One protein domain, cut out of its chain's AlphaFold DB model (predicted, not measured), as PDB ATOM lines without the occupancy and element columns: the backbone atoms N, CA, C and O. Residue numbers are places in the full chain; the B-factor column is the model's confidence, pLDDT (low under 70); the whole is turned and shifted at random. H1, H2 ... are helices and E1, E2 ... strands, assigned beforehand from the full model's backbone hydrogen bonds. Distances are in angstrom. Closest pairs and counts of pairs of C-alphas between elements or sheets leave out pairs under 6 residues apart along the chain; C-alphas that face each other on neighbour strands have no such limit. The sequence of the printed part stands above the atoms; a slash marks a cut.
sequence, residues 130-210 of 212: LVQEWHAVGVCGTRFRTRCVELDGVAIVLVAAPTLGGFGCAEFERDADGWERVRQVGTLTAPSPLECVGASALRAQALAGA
ATOM      1  N   LEU A 130     138.443 137.360  80.381       94.06
ATOM      2  CA  LEU A 130     137.210 137.917  79.858       94.06
ATOM      3  C   LEU A 130     136.788 139.150  80.647       94.06
ATOM      4  O   LEU A 130     136.780 139.146  81.873       94.06
ATOM      5  N   VAL A 131     136.366 140.177  79.919       94.69
ATOM      6  CA  VAL A 131     135.537 141.253  80.457       94.69
ATOM      7  C   VAL A 131     134.162 141.113  79.841       94.69
ATOM      8  O   VAL A 131     134.028 140.977  78.624       94.69
ATOM      9  N   GLN A 132     133.135 141.179  80.668       93.81
ATOM     10  CA  GLN A 132     131.767 141.277  80.200       93.81
ATOM     11  C   GLN A 132     131.008 142.319  81.009       93.81
ATOM     12  O   GLN A 132     131.215 142.471  82.213       93.81
ATOM     13  N   GLU A 133     130.110 143.024  80.331       92.19
ATOM     14  CA  GLU A 133     129.254 144.037  80.928       92.19
ATOM     15  C   GLU A 133     127.809 143.834  80.471       92.19
ATOM     16  O   GLU A 133     127.546 143.553  79.301       92.19
ATOM     17  N   TRP A 134     126.867 143.989  81.400       89.19
ATOM     18  CA  TRP A 134     125.441 143.802  81.151       89.19
ATOM     19  C   TRP A 134     124.623 144.889  81.799       89.19
ATOM     20  O   TRP A 134     124.874 145.301  82.933       89.19
ATOM     21  N   HIS A 135     123.606 145.330  81.070       89.56
ATOM     22  CA  HIS A 135     122.630 146.289  81.549       89.56
ATOM     23  C   HIS A 135     121.266 145.603  81.542       89.56
ATOM     24  O   HIS A 135     120.887 144.979  80.552       89.56
ATOM     25  N   ALA A 136     120.524 145.704  82.640       85.88
ATOM     26  CA  ALA A 136     119.180 145.145  82.737       85.88
ATOM     27  C   ALA A 136     118.203 146.147  83.339       85.88
ATOM     28  O   ALA A 136     118.586 147.052  84.080       85.88
ATOM     29  N   VAL A 137     116.921 145.949  83.039       84.38
ATOM     30  CA  VAL A 137     115.819 146.705  83.630       84.38
ATOM     31  C   VAL A 137     114.942 145.735  84.418       84.38
ATOM     32  O   VAL A 137     114.437 144.760  83.864       84.38
ATOM     33  N   GLY A 138     114.808 145.978  85.720       76.50
ATOM     34  CA  GLY A 138     113.966 145.203  86.628       76.50
ATOM     35  C   GLY A 138     112.478 145.557  86.524       76.50
ATOM     36  O   GLY A 138     112.081 146.469  85.801       76.50
ATOM     37  N   VAL A 139     111.655 144.849  87.303       70.00
ATOM     38  CA  VAL A 139     110.176 144.911  87.276       70.00
ATOM     39  C   VAL A 139     109.616 146.322  87.541       70.00
ATOM     40  O   VAL A 139     108.559 146.665  87.024       70.00
ATOM     41  N   CYS A 140     110.352 147.177  88.256       78.38
ATOM     42  CA  CYS A 140     109.960 148.562  88.551       78.38
ATOM     43  C   CYS A 140     110.722 149.611  87.720       78.38
ATOM     44  O   CYS A 140     110.827 150.765  88.123       78.38
ATOM     45  N   GLY A 141     111.323 149.220  86.592       82.00
ATOM     46  CA  GLY A 141     112.147 150.124  85.784       82.00
ATOM     47  C   GLY A 141     113.548 150.382  86.354       82.00
ATOM     48  O   GLY A 141     114.323 151.129  85.753       82.00
ATOM     49  N   THR A 142     113.900 149.753  87.481       83.00
ATOM     50  CA  THR A 142     115.237 149.811  88.085       83.00
ATOM     51  C   THR A 142     116.288 149.363  87.087       83.00
ATOM     52  O   THR A 142     116.194 148.262  86.545       83.00
ATOM     53  N   ARG A 143     117.308 150.190  86.870       88.94
ATOM     54  CA  ARG A 143     118.416 149.857  85.975       88.94
ATOM     55  C   ARG A 143     119.544 149.224  86.768       88.94
ATOM     56  O   ARG A 143     120.010 149.810  87.740       88.94
ATOM     57  N   PHE A 144     119.984 148.062  86.314       90.25
ATOM     58  CA  PHE A 144     121.139 147.358  86.842       90.25
ATOM     59  C   PHE A 144     122.270 147.418  85.830       90.25
ATOM     60  O   PHE A 144     122.045 147.190  84.642       90.25
ATOM     61  N   ARG A 145     123.480 147.673  86.316       93.25
ATOM     62  CA  ARG A 145     124.730 147.515  85.576       93.25
ATOM     63  C   ARG A 145     125.543 146.435  86.264       93.25
ATOM     64  O   ARG A 145     125.731 146.507  87.472       93.25
ATOM     65  N   THR A 146     125.997 145.438  85.518       95.06
ATOM     66  CA  THR A 146     126.862 144.368  86.025       95.06
ATOM     67  C   THR A 146     128.131 144.326  85.199       95.06
ATOM     68  O   THR A 146     128.041 144.411  83.976       95.06
ATOM     69  N   ARG A 147     129.285 144.151  85.837       96.38
ATOM     70  CA  ARG A 147     130.548 143.881  85.150       96.38
ATOM     71  C   ARG A 147     131.248 142.696  85.789       96.38
ATOM     72  O   ARG A 147     131.353 142.636  87.008       96.38
ATOM     73  N   CYS A 148     131.722 141.781  84.955       97.38
ATOM     74  CA  CYS A 148     132.566 140.658  85.336       97.38
ATOM     75  C   CYS A 148     133.939 140.854  84.694       97.38
ATOM     76  O   CYS A 148     134.026 141.013  83.473       97.38
ATOM     77  N   VAL A 149     134.988 140.844  85.513       97.94
ATOM     78  CA  VAL A 149     136.379 140.748  85.063       97.94
ATOM     79  C   VAL A 149     136.900 139.398  85.536       97.94
ATOM     80  O   VAL A 149     136.954 139.153  86.736       97.94
ATOM     81  N   GLU A 150     137.239 138.526  84.593       96.38
ATOM     82  CA  GLU A 150     137.721 137.162  84.818       96.38
ATOM     83  C   GLU A 150     139.152 137.039  84.289       96.38
ATOM     84  O   GLU A 150     139.414 137.366  83.127       96.38
ATOM     85  N   LEU A 151     140.060 136.524  85.116       96.88
ATOM     86  CA  LEU A 151     141.397 136.101  84.714       96.88
ATOM     87  C   LEU A 151     141.731 134.765  85.362       96.88
ATOM     88  O   LEU A 151     141.692 134.642  86.579       96.88
ATOM     89  N   ASP A 152     142.111 133.785  84.544       95.62
ATOM     90  CA  ASP A 152     142.848 132.592  84.968       95.62
ATOM     91  C   ASP A 152     142.185 131.849  86.159       95.62
ATOM     92  O   ASP A 152     142.847 131.320  87.050       95.62
ATOM     93  N   GLY A 153     140.844 131.804  86.163       95.31
ATOM     94  CA  GLY A 153     140.041 131.143  87.199       95.31
ATOM     95  C   GLY A 153     139.704 132.003  88.423       95.31
ATOM     96  O   GLY A 153     139.171 131.471  89.387       95.31
ATOM     97  N   VAL A 154     139.978 133.305  88.394       97.94
ATOM     98  CA  VAL A 154     139.520 134.294  89.381       97.94
ATOM     99  C   VAL A 154     138.592 135.277  88.686       97.94
ATOM    100  O   VAL A 154     138.843 135.662  87.543       97.94
ATOM    101  N   ALA A 155     137.530 135.705  89.359       98.06
ATOM    102  CA  ALA A 155     136.669 136.762  88.857       98.06
ATOM    103  C   ALA A 155     136.273 137.748  89.953       98.06
ATOM    104  O   ALA A 155     136.012 137.359  91.087       98.06
ATOM    105  N   ILE A 156     136.154 139.021  89.583       98.62
ATOM    106  CA  ILE A 156     135.415 140.013  90.359       98.62
ATOM    107  C   ILE A 156     134.168 140.377  89.561       98.62
ATOM    108  O   ILE A 156     134.255 140.771  88.394       98.62
ATOM    109  N   VAL A 157     133.006 140.256  90.202       98.06
ATOM    110  CA  VAL A 157     131.719 140.661  89.633       98.06
ATOM    111  C   VAL A 157     131.148 141.801  90.456       98.06
ATOM    112  O   VAL A 157     130.877 141.634  91.642       98.06
ATOM    113  N   LEU A 158     130.920 142.944  89.813       97.75
ATOM    114  CA  LEU A 158     130.264 144.103  90.407       97.75
ATOM    115  C   LEU A 158     128.855 144.232  89.846       97.75
ATOM    116  O   LEU A 158     128.640 144.042  88.651       97.75
ATOM    117  N   VAL A 159     127.907 144.617  90.693       95.88
ATOM    118  CA  VAL A 159     126.541 144.969  90.313       95.88
ATOM    119  C   VAL A 159     126.163 146.293  90.966       95.88
ATOM    120  O   VAL A 159     126.328 146.483  92.165       95.88
ATOM    121  N   ALA A 160     125.633 147.218  90.180       94.06
ATOM    122  CA  ALA A 160     125.139 148.500  90.653       94.06
ATOM    123  C   ALA A 160     123.688 148.690  90.215       94.06
ATOM    124  O   ALA A 160     123.320 148.358  89.086       94.06
ATOM    125  N   ALA A 161     122.881 149.283  91.088       92.06
ATOM    126  CA  ALA A 161     121.548 149.790  90.796       92.06
ATOM    127  C   ALA A 161     121.514 151.294  91.112       92.06
ATOM    128  O   ALA A 161     120.991 151.682  92.162       92.06
ATOM    129  N   PRO A 162     122.073 152.160  90.241       84.81
ATOM    130  CA  PRO A 162     122.290 153.575  90.555       84.81
ATOM    131  C   PRO A 162     121.004 154.311  90.939       84.81
ATOM    132  O   PRO A 162     121.010 155.153  91.827       84.81
ATOM    133  N   THR A 163     119.874 153.941  90.326       83.94
ATOM    134  CA  THR A 163     118.562 154.541  90.611       83.94
ATOM    135  C   THR A 163     118.041 154.241  92.018       83.94
ATOM    136  O   THR A 163     117.130 154.921  92.473       83.94
ATOM    137  N   LEU A 164     118.570 153.211  92.684       85.81
ATOM    138  CA  LEU A 164     118.207 152.817  94.050       85.81
ATOM    139  C   LEU A 164     119.362 153.000  95.047       85.81
ATOM    140  O   LEU A 164     119.206 152.656  96.213       85.81
ATOM    141  N   GLY A 165     120.530 153.474  94.597       84.88
ATOM    142  CA  GLY A 165     121.745 153.525  95.418       84.88
ATOM    143  C   GLY A 165     122.281 152.147  95.837       84.88
ATOM    144  O   GLY A 165     123.016 152.048  96.814       84.88
ATOM    145  N   GLY A 166     121.895 151.071  95.141       90.62
ATOM    146  CA  GLY A 166     122.353 149.715  95.449       90.62
ATOM    147  C   GLY A 166     123.705 149.405  94.809       90.62
ATOM    148  O   GLY A 166     123.927 149.751  93.647       90.62
ATOM    149  N   PHE A 167     124.578 148.701  95.528       95.19
ATOM    150  CA  PHE A 167     125.860 148.219  95.012       95.19
ATOM    151  C   PHE A 167     126.191 146.851  95.610       95.19
ATOM    152  O   PHE A 167     125.846 146.580  96.757       95.19
ATOM    153  N   GLY A 168     126.854 145.995  94.846       96.69
ATOM    154  CA  GLY A 168     127.328 144.684  95.269       96.69
ATOM    155  C   GLY A 168     128.611 144.316  94.541       96.69
ATOM    156  O   GLY A 168     128.785 144.682  93.379       96.69
ATOM    157  N   CYS A 169     129.505 143.599  95.208       98.25
ATOM    158  CA  CYS A 169     130.725 143.078  94.604       98.25
ATOM    159  C   CYS A 169     131.085 141.733  95.231       98.25
ATOM    160  O   CYS A 169     131.075 141.603  96.454       98.25
ATOM    161  N   ALA A 170     131.434 140.756  94.398       98.31
ATOM    162  CA  ALA A 170     131.949 139.476  94.854       98.31
ATOM    163  C   ALA A 170     133.228 139.079  94.125       98.31
ATOM    164  O   ALA A 170     133.346 139.267  92.914       98.31
ATOM    165  N   GLU A 171     134.128 138.458  94.879       98.31
ATOM    166  CA  GLU A 171     135.223 137.650  94.349       98.31
ATOM    167  C   GLU A 171     134.743 136.210  94.193       98.31
ATOM    168  O   GLU A 171     134.092 135.653  95.087       98.31
ATOM    169  N   PHE A 172     135.098 135.609  93.067       97.81
ATOM    170  CA  PHE A 172     134.887 134.205  92.788       97.81
ATOM    171  C   PHE A 172     136.193 133.538  92.392       97.81
ATOM    172  O   PHE A 172     137.006 134.119  91.672       97.81
ATOM    173  N   GLU A 173     136.326 132.283  92.784       96.50
ATOM    174  CA  GLU A 173     137.382 131.401  92.317       96.50
ATOM    175  C   GLU A 173     136.771 130.171  91.658       96.50
ATOM    176  O   GLU A 173     135.698 129.704  92.037       96.50
ATOM    177  N   ARG A 174     137.431 129.686  90.611       93.00
ATOM    178  CA  ARG A 174     137.004 128.510  89.873       93.00
ATOM    179  C   ARG A 174     137.784 127.292  90.339       93.00
ATOM    180  O   ARG A 174     139.007 127.266  90.223       93.00
ATOM    181  N   ASP A 175     137.058 126.270  90.762       86.19
ATOM    182  CA  ASP A 175     137.590 124.951  91.076       86.19
ATOM    183  C   ASP A 175     137.074 123.893  90.076       86.19
ATOM    184  O   ASP A 175     136.615 124.213  88.970       86.19
ATOM    185  N   ALA A 176     137.220 122.613  90.430       82.25
ATOM    186  CA  ALA A 176     136.750 121.500  89.610       82.25
ATOM    187  C   ALA A 176     135.213 121.420  89.521       82.25
ATOM    188  O   ALA A 176     134.695 120.941  88.509       82.25
ATOM    189  N   ASP A 177     134.504 121.898  90.544       81.69
ATOM    190  CA  ASP A 177     133.055 121.773  90.709       81.69
ATOM    191  C   ASP A 177     132.298 123.007  90.189       81.69
ATOM    192  O   ASP A 177     131.109 122.928  89.865       81.69
ATOM    193  N   GLY A 178     132.977 124.145  90.023       89.50
ATOM    194  CA  GLY A 178     132.406 125.336  89.410       89.50
ATOM    195  C   GLY A 178     133.035 126.628  89.909       89.50
ATOM    196  O   GLY A 178     134.244 126.724  90.075       89.50
ATOM    197  N   TRP A 179     132.203 127.658  90.061       94.62
ATOM    198  CA  TRP A 179     132.605 128.921  90.675       94.62
ATOM    199  C   TRP A 179     132.177 128.933  92.136       94.62
ATOM    200  O   TRP A 179     130.980 128.891  92.428       94.62
ATOM    201  N   GLU A 180     133.143 129.068  93.031       95.38
ATOM    202  CA  GLU A 180     132.922 129.336  94.442       95.38
ATOM    203  C   GLU A 180     132.960 130.846  94.687       95.38
ATOM    204  O   GLU A 180     133.795 131.563  94.133       95.38
ATOM    205  N   ARG A 181     132.043 131.356  95.515       96.44
ATOM    206  CA  ARG A 181     132.081 132.751  95.963       96.44
ATOM    207  C   ARG A 181     132.963 132.853  97.203       96.44
ATOM    208  O   ARG A 181     132.561 132.382  98.262       96.44
ATOM    209  N   VAL A 182     134.095 133.540  97.083       96.88
ATOM    210  CA  VAL A 182     135.071 133.707  98.174       96.88
ATOM    211  C   VAL A 182     134.681 134.868  99.088       96.88
ATOM    212  O   VAL A 182     134.691 134.741 100.310       96.88
ATOM    213  N   ARG A 183     134.295 136.010  98.504       96.12
ATOM    214  CA  ARG A 183     133.888 137.221  99.240       96.12
ATOM    215  C   ARG A 183     132.631 137.833  98.625       96.12
ATOM    216  O   ARG A 183     132.422 137.735  97.420       96.12
ATOM    217  N   GLN A 184     131.805 138.479  99.448       96.81
ATOM    218  CA  GLN A 184     130.662 139.298  99.025       96.81
ATOM    219  C   GLN A 184     130.620 140.566  99.866       96.81
ATOM    220  O   GLN A 184     130.666 140.498 101.094       96.81
ATOM    221  N   VAL A 185     130.443 141.703  99.208       96.62
ATOM    222  CA  VAL A 185     130.236 142.993  99.857       96.62
ATOM    223  C   VAL A 185     129.108 143.773  99.193       96.62
ATOM    224  O   VAL A 185     128.757 143.530  98.039       96.62
ATOM    225  N   GLY A 186     128.571 144.754  99.916       94.31
ATOM    226  CA  GLY A 186     127.487 145.609  99.444       94.31
ATOM    227  C   GLY A 186     126.090 145.069  99.764       94.31
ATOM    228  O   GLY A 186     125.913 144.063 100.446       94.31
ATOM    229  N   THR A 187     125.080 145.802  99.305       93.06
ATOM    230  CA  THR A 187     123.657 145.531  99.549       93.06
ATOM    231  C   THR A 187     123.022 144.655  98.472       93.06
ATOM    232  O   THR A 187     121.984 144.039  98.713       93.06
ATOM    233  N   LEU A 188     123.634 144.585  97.289       92.06
ATOM    234  CA  LEU A 188     123.205 143.723  96.193       92.06
ATOM    235  C   LEU A 188     124.037 142.443  96.163       92.06
ATOM    236  O   LEU A 188     125.230 142.447  96.453       92.06
ATOM    237  N   THR A 189     123.415 141.338  95.759       92.88
ATOM    238  CA  THR A 189     124.145 140.084  95.562       92.88
ATOM    239  C   THR A 189     124.754 140.068  94.169       92.88
ATOM    240  O   THR A 189     124.027 139.966  93.184       92.88
ATOM    241  N   ALA A 190     126.081 140.128  94.061       91.31
ATOM    242  CA  ALA A 190     126.741 139.919  92.777       91.31
ATOM    243  C   ALA A 190     126.464 138.490  92.239       91.31
ATOM    244  O   ALA A 190     126.647 137.510  92.983       91.31
ATOM    245  N   PRO A 191     125.982 138.353  90.986       90.19
ATOM    246  CA  PRO A 191     125.748 137.052  90.362       90.19
ATOM    247  C   PRO A 191     127.067 136.307  90.134       90.19
ATOM    248  O   PRO A 191     128.131 136.919  90.068       90.19
ATOM    249  N   SER A 192     127.002 134.982  90.019       90.06
ATOM    250  CA  SER A 192     128.169 134.184  89.631       90.06
ATOM    251  C   SER A 192     128.592 134.475  88.184       90.06
ATOM    252  O   SER A 192     127.745 134.828  87.359       90.06
ATOM    253  N   PRO A 193     129.867 134.256  87.812       87.56
ATOM    254  CA  PRO A 193     130.313 134.468  86.437       87.56
ATOM    255  C   PRO A 193     129.499 133.681  85.393       87.56
ATOM    256  O   PRO A 193     129.228 134.204  84.316       87.56
ATOM    257  N   LEU A 194     129.043 132.459  85.708       83.56
ATOM    258  CA  LEU A 194     128.180 131.654  84.824       83.56
ATOM    259  C   LEU A 194     126.811 132.295  84.599       83.56
ATOM    260  O   LEU A 194     126.309 132.335  83.476       83.56
ATOM    261  N   GLU A 195     126.216 132.804  85.672       78.06
ATOM    262  CA  GLU A 195     124.952 133.525  85.636       78.06
ATOM    263  C   GLU A 195     125.058 134.820  84.841       78.06
ATOM    264  O   GLU A 195     124.066 135.238  84.256       78.06
ATOM    265  N   CYS A 196     126.236 135.439  84.766       66.75
ATOM    266  CA  CYS A 196     126.414 136.596  83.908       66.75
ATOM    267  C   CYS A 196     126.425 136.223  82.412       66.75
ATOM    268  O   CYS A 196     125.934 136.985  81.582       66.75
ATOM    269  N   VAL A 197     126.900 135.027  82.039       61.94
ATOM    270  CA  VAL A 197     126.869 134.563  80.636       61.94
ATOM    271  C   VAL A 197     125.430 134.318  80.143       61.94
ATOM    272  O   VAL A 197     125.158 134.447  78.949       61.94
ATOM    273  N   GLY A 198     124.488 134.020  81.043       53.75
ATOM    274  CA  GLY A 198     123.061 133.917  80.728       53.75
ATOM    275  C   GLY A 198     122.310 135.212  81.047       53.75
ATOM    276  O   GLY A 198     122.366 135.705  82.162       53.75
ATOM    277  N   ALA A 199     121.506 135.752  80.131       49.88
ATOM    278  CA  ALA A 199     120.683 136.960  80.351       49.88
ATOM    279  C   ALA A 199     119.599 136.845  81.470       49.88
ATOM    280  O   ALA A 199     118.659 137.641  81.531       49.88
ATOM    281  N   SER A 200     119.682 135.835  82.338       48.84
ATOM    282  CA  SER A 200     118.640 135.353  83.245       48.84
ATOM    283  C   SER A 200     118.816 135.825  84.696       48.84
ATOM    284  O   SER A 200     117.819 135.980  85.401       48.84
ATOM    285  N   ALA A 201     120.046 136.088  85.149       50.69
ATOM    286  CA  ALA A 201     120.359 136.289  86.570       50.69
ATOM    287  C   ALA A 201     119.712 137.540  87.189       50.69
ATOM    288  O   ALA A 201     119.252 137.530  88.331       50.69
ATOM    289  N   LEU A 202     119.603 138.618  86.407       52.00
ATOM    290  CA  LEU A 202     119.084 139.904  86.884       52.00
ATOM    291  C   LEU A 202     117.550 139.919  87.035       52.00
ATOM    292  O   LEU A 202     117.014 140.765  87.750       52.00
ATOM    293  N   ARG A 203     116.821 138.958  86.438       48.62
ATOM    294  CA  ARG A 203     115.358 138.849  86.611       48.62
ATOM    295  C   ARG A 203     114.954 138.334  87.996       48.62
ATOM    296  O   ARG A 203     113.895 138.716  88.484       48.62
ATOM    297  N   ALA A 204     115.779 137.507  88.640       46.41
ATOM    298  CA  ALA A 204     115.436 136.887  89.923       46.41
ATOM    299  C   ALA A 204     115.542 137.861  91.114       46.41
ATOM    300  O   ALA A 204     114.722 137.814  92.029       46.41
ATOM    301  N   GLN A 205     116.493 138.802  91.087       51.16
ATOM    302  CA  GLN A 205     116.699 139.754  92.192       51.16
ATOM    303  C   GLN A 205     115.598 140.822  92.276       51.16
ATOM    304  O   GLN A 205     115.226 141.244  93.369       51.16
ATOM    305  N   ALA A 206     115.004 141.196  91.136       47.78
ATOM    306  CA  ALA A 206     113.863 142.112  91.091       47.78
ATOM    307  C   ALA A 206     112.593 141.533  91.748       47.78
ATOM    308  O   ALA A 206     111.725 142.295  92.163       47.78
ATOM    309  N   LEU A 207     112.485 140.204  91.862       42.59
ATOM    310  CA  LEU A 207     111.345 139.538  92.498       42.59
ATOM    311  C   LEU A 207     111.511 139.419  94.021       42.59
ATOM    312  O   LEU A 207     110.524 139.492  94.745       42.59
ATOM    313  N   ALA A 208     112.743 139.293  94.523       44.62
ATOM    314  CA  ALA A 208     113.007 139.146  95.956       44.62
ATOM    315  C   ALA A 208     112.885 140.467  96.745       44.62
ATOM    316  O   ALA A 208     112.524 140.451  97.920       44.62
ATOM    317  N   GLY A 209     113.148 141.616  96.107       39.62
ATOM    318  CA  GLY A 209     113.030 142.941  96.735       39.62
ATOM    319  C   GLY A 209     111.599 143.487  96.839       39.62
ATOM    320  O   GLY A 209     111.364 144.407  97.611       39.62
ATOM    321  N   ALA A 210     110.646 142.917  96.096       37.53
ATOM    322  CA  ALA A 210     109.236 143.322  96.116       37.53
ATOM    323  C   ALA A 210     108.394 142.575  97.173       37.53
ATOM    324  O   ALA A 210     107.192 142.803  97.275       37.53
TER     325      ALA A 210
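This is residues 130 to 210 of the 212 residues of an uncharacterized protein of Sphingomonas sp. R3G8D (UniProt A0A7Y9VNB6). One twisted sheet of five strands, E1 to E5, forms a wall, and the chain after E5 folds back over one face of it with two short helices, H1 and H2. The other face is bare. The printed part has 81 residues, in the order E1 E2 E3 E4 E5 H1 H2; the strands make a meander, each the antiparallel neighbour of the one before, and the class is mixed, helices and strands. The whole is compact, with a radius of gyration of the C-alphas of 12.3 A, and elongated, spanning 38 by 22 by 20 A.

The sheet runs E1, residues 130 to 137, E2, residues 143 to 151, E3, residues 154 to 161, E4, residues 166 to 174, and E5, residues 179 to 186; each strand forms a hairpin with the next. Within hydrogen-bond range are N 132 and O 148 of E1 and E2, N 147 and O 158 of E2 and E3, and N 157 and O 170 of E3 and E4, each 2.9 A apart. Between E4 and E5, N 169 and O 185 are 2.9 A apart. E5 bends by 64 degrees at residue 182. H1, residues 193 to 197, is on the sheet at a height of 7.8 A, only just over E3 with 3 of its C-alphas; its closest C-alphas to E3 are those of Pro 193 and Val 157, 7.1 A. H2, residues 201 to 208, is on the same face at 9.1 A, only just over E2 with 3 of its C-alphas, slantwise to the strands at 40 degrees to E2 on the local plane. In H1 the O i to N i+4 pair is within hydrogen-bond range; in H2 0 of 4 are, and 3 of 5 O i to N i+3 pairs.

E1 begins at C-alpha 130 (137.210, 137.917, 79.858) and is 23.4 A long; E2 measures 26.8 A, E3 23.8 A, E4 26.4 A and E5 19.5 A. H1 is 6.7 A long; H2, 12.3 A, ends at C-alpha 208 (113.007, 139.146, 95.956).

The C-alphas of Cys 140 and Ala 176 are the farthest apart, at 38.1 A. The printed part has no cut, and no link is long. Residues 196 to 210 have pLDDT under 70.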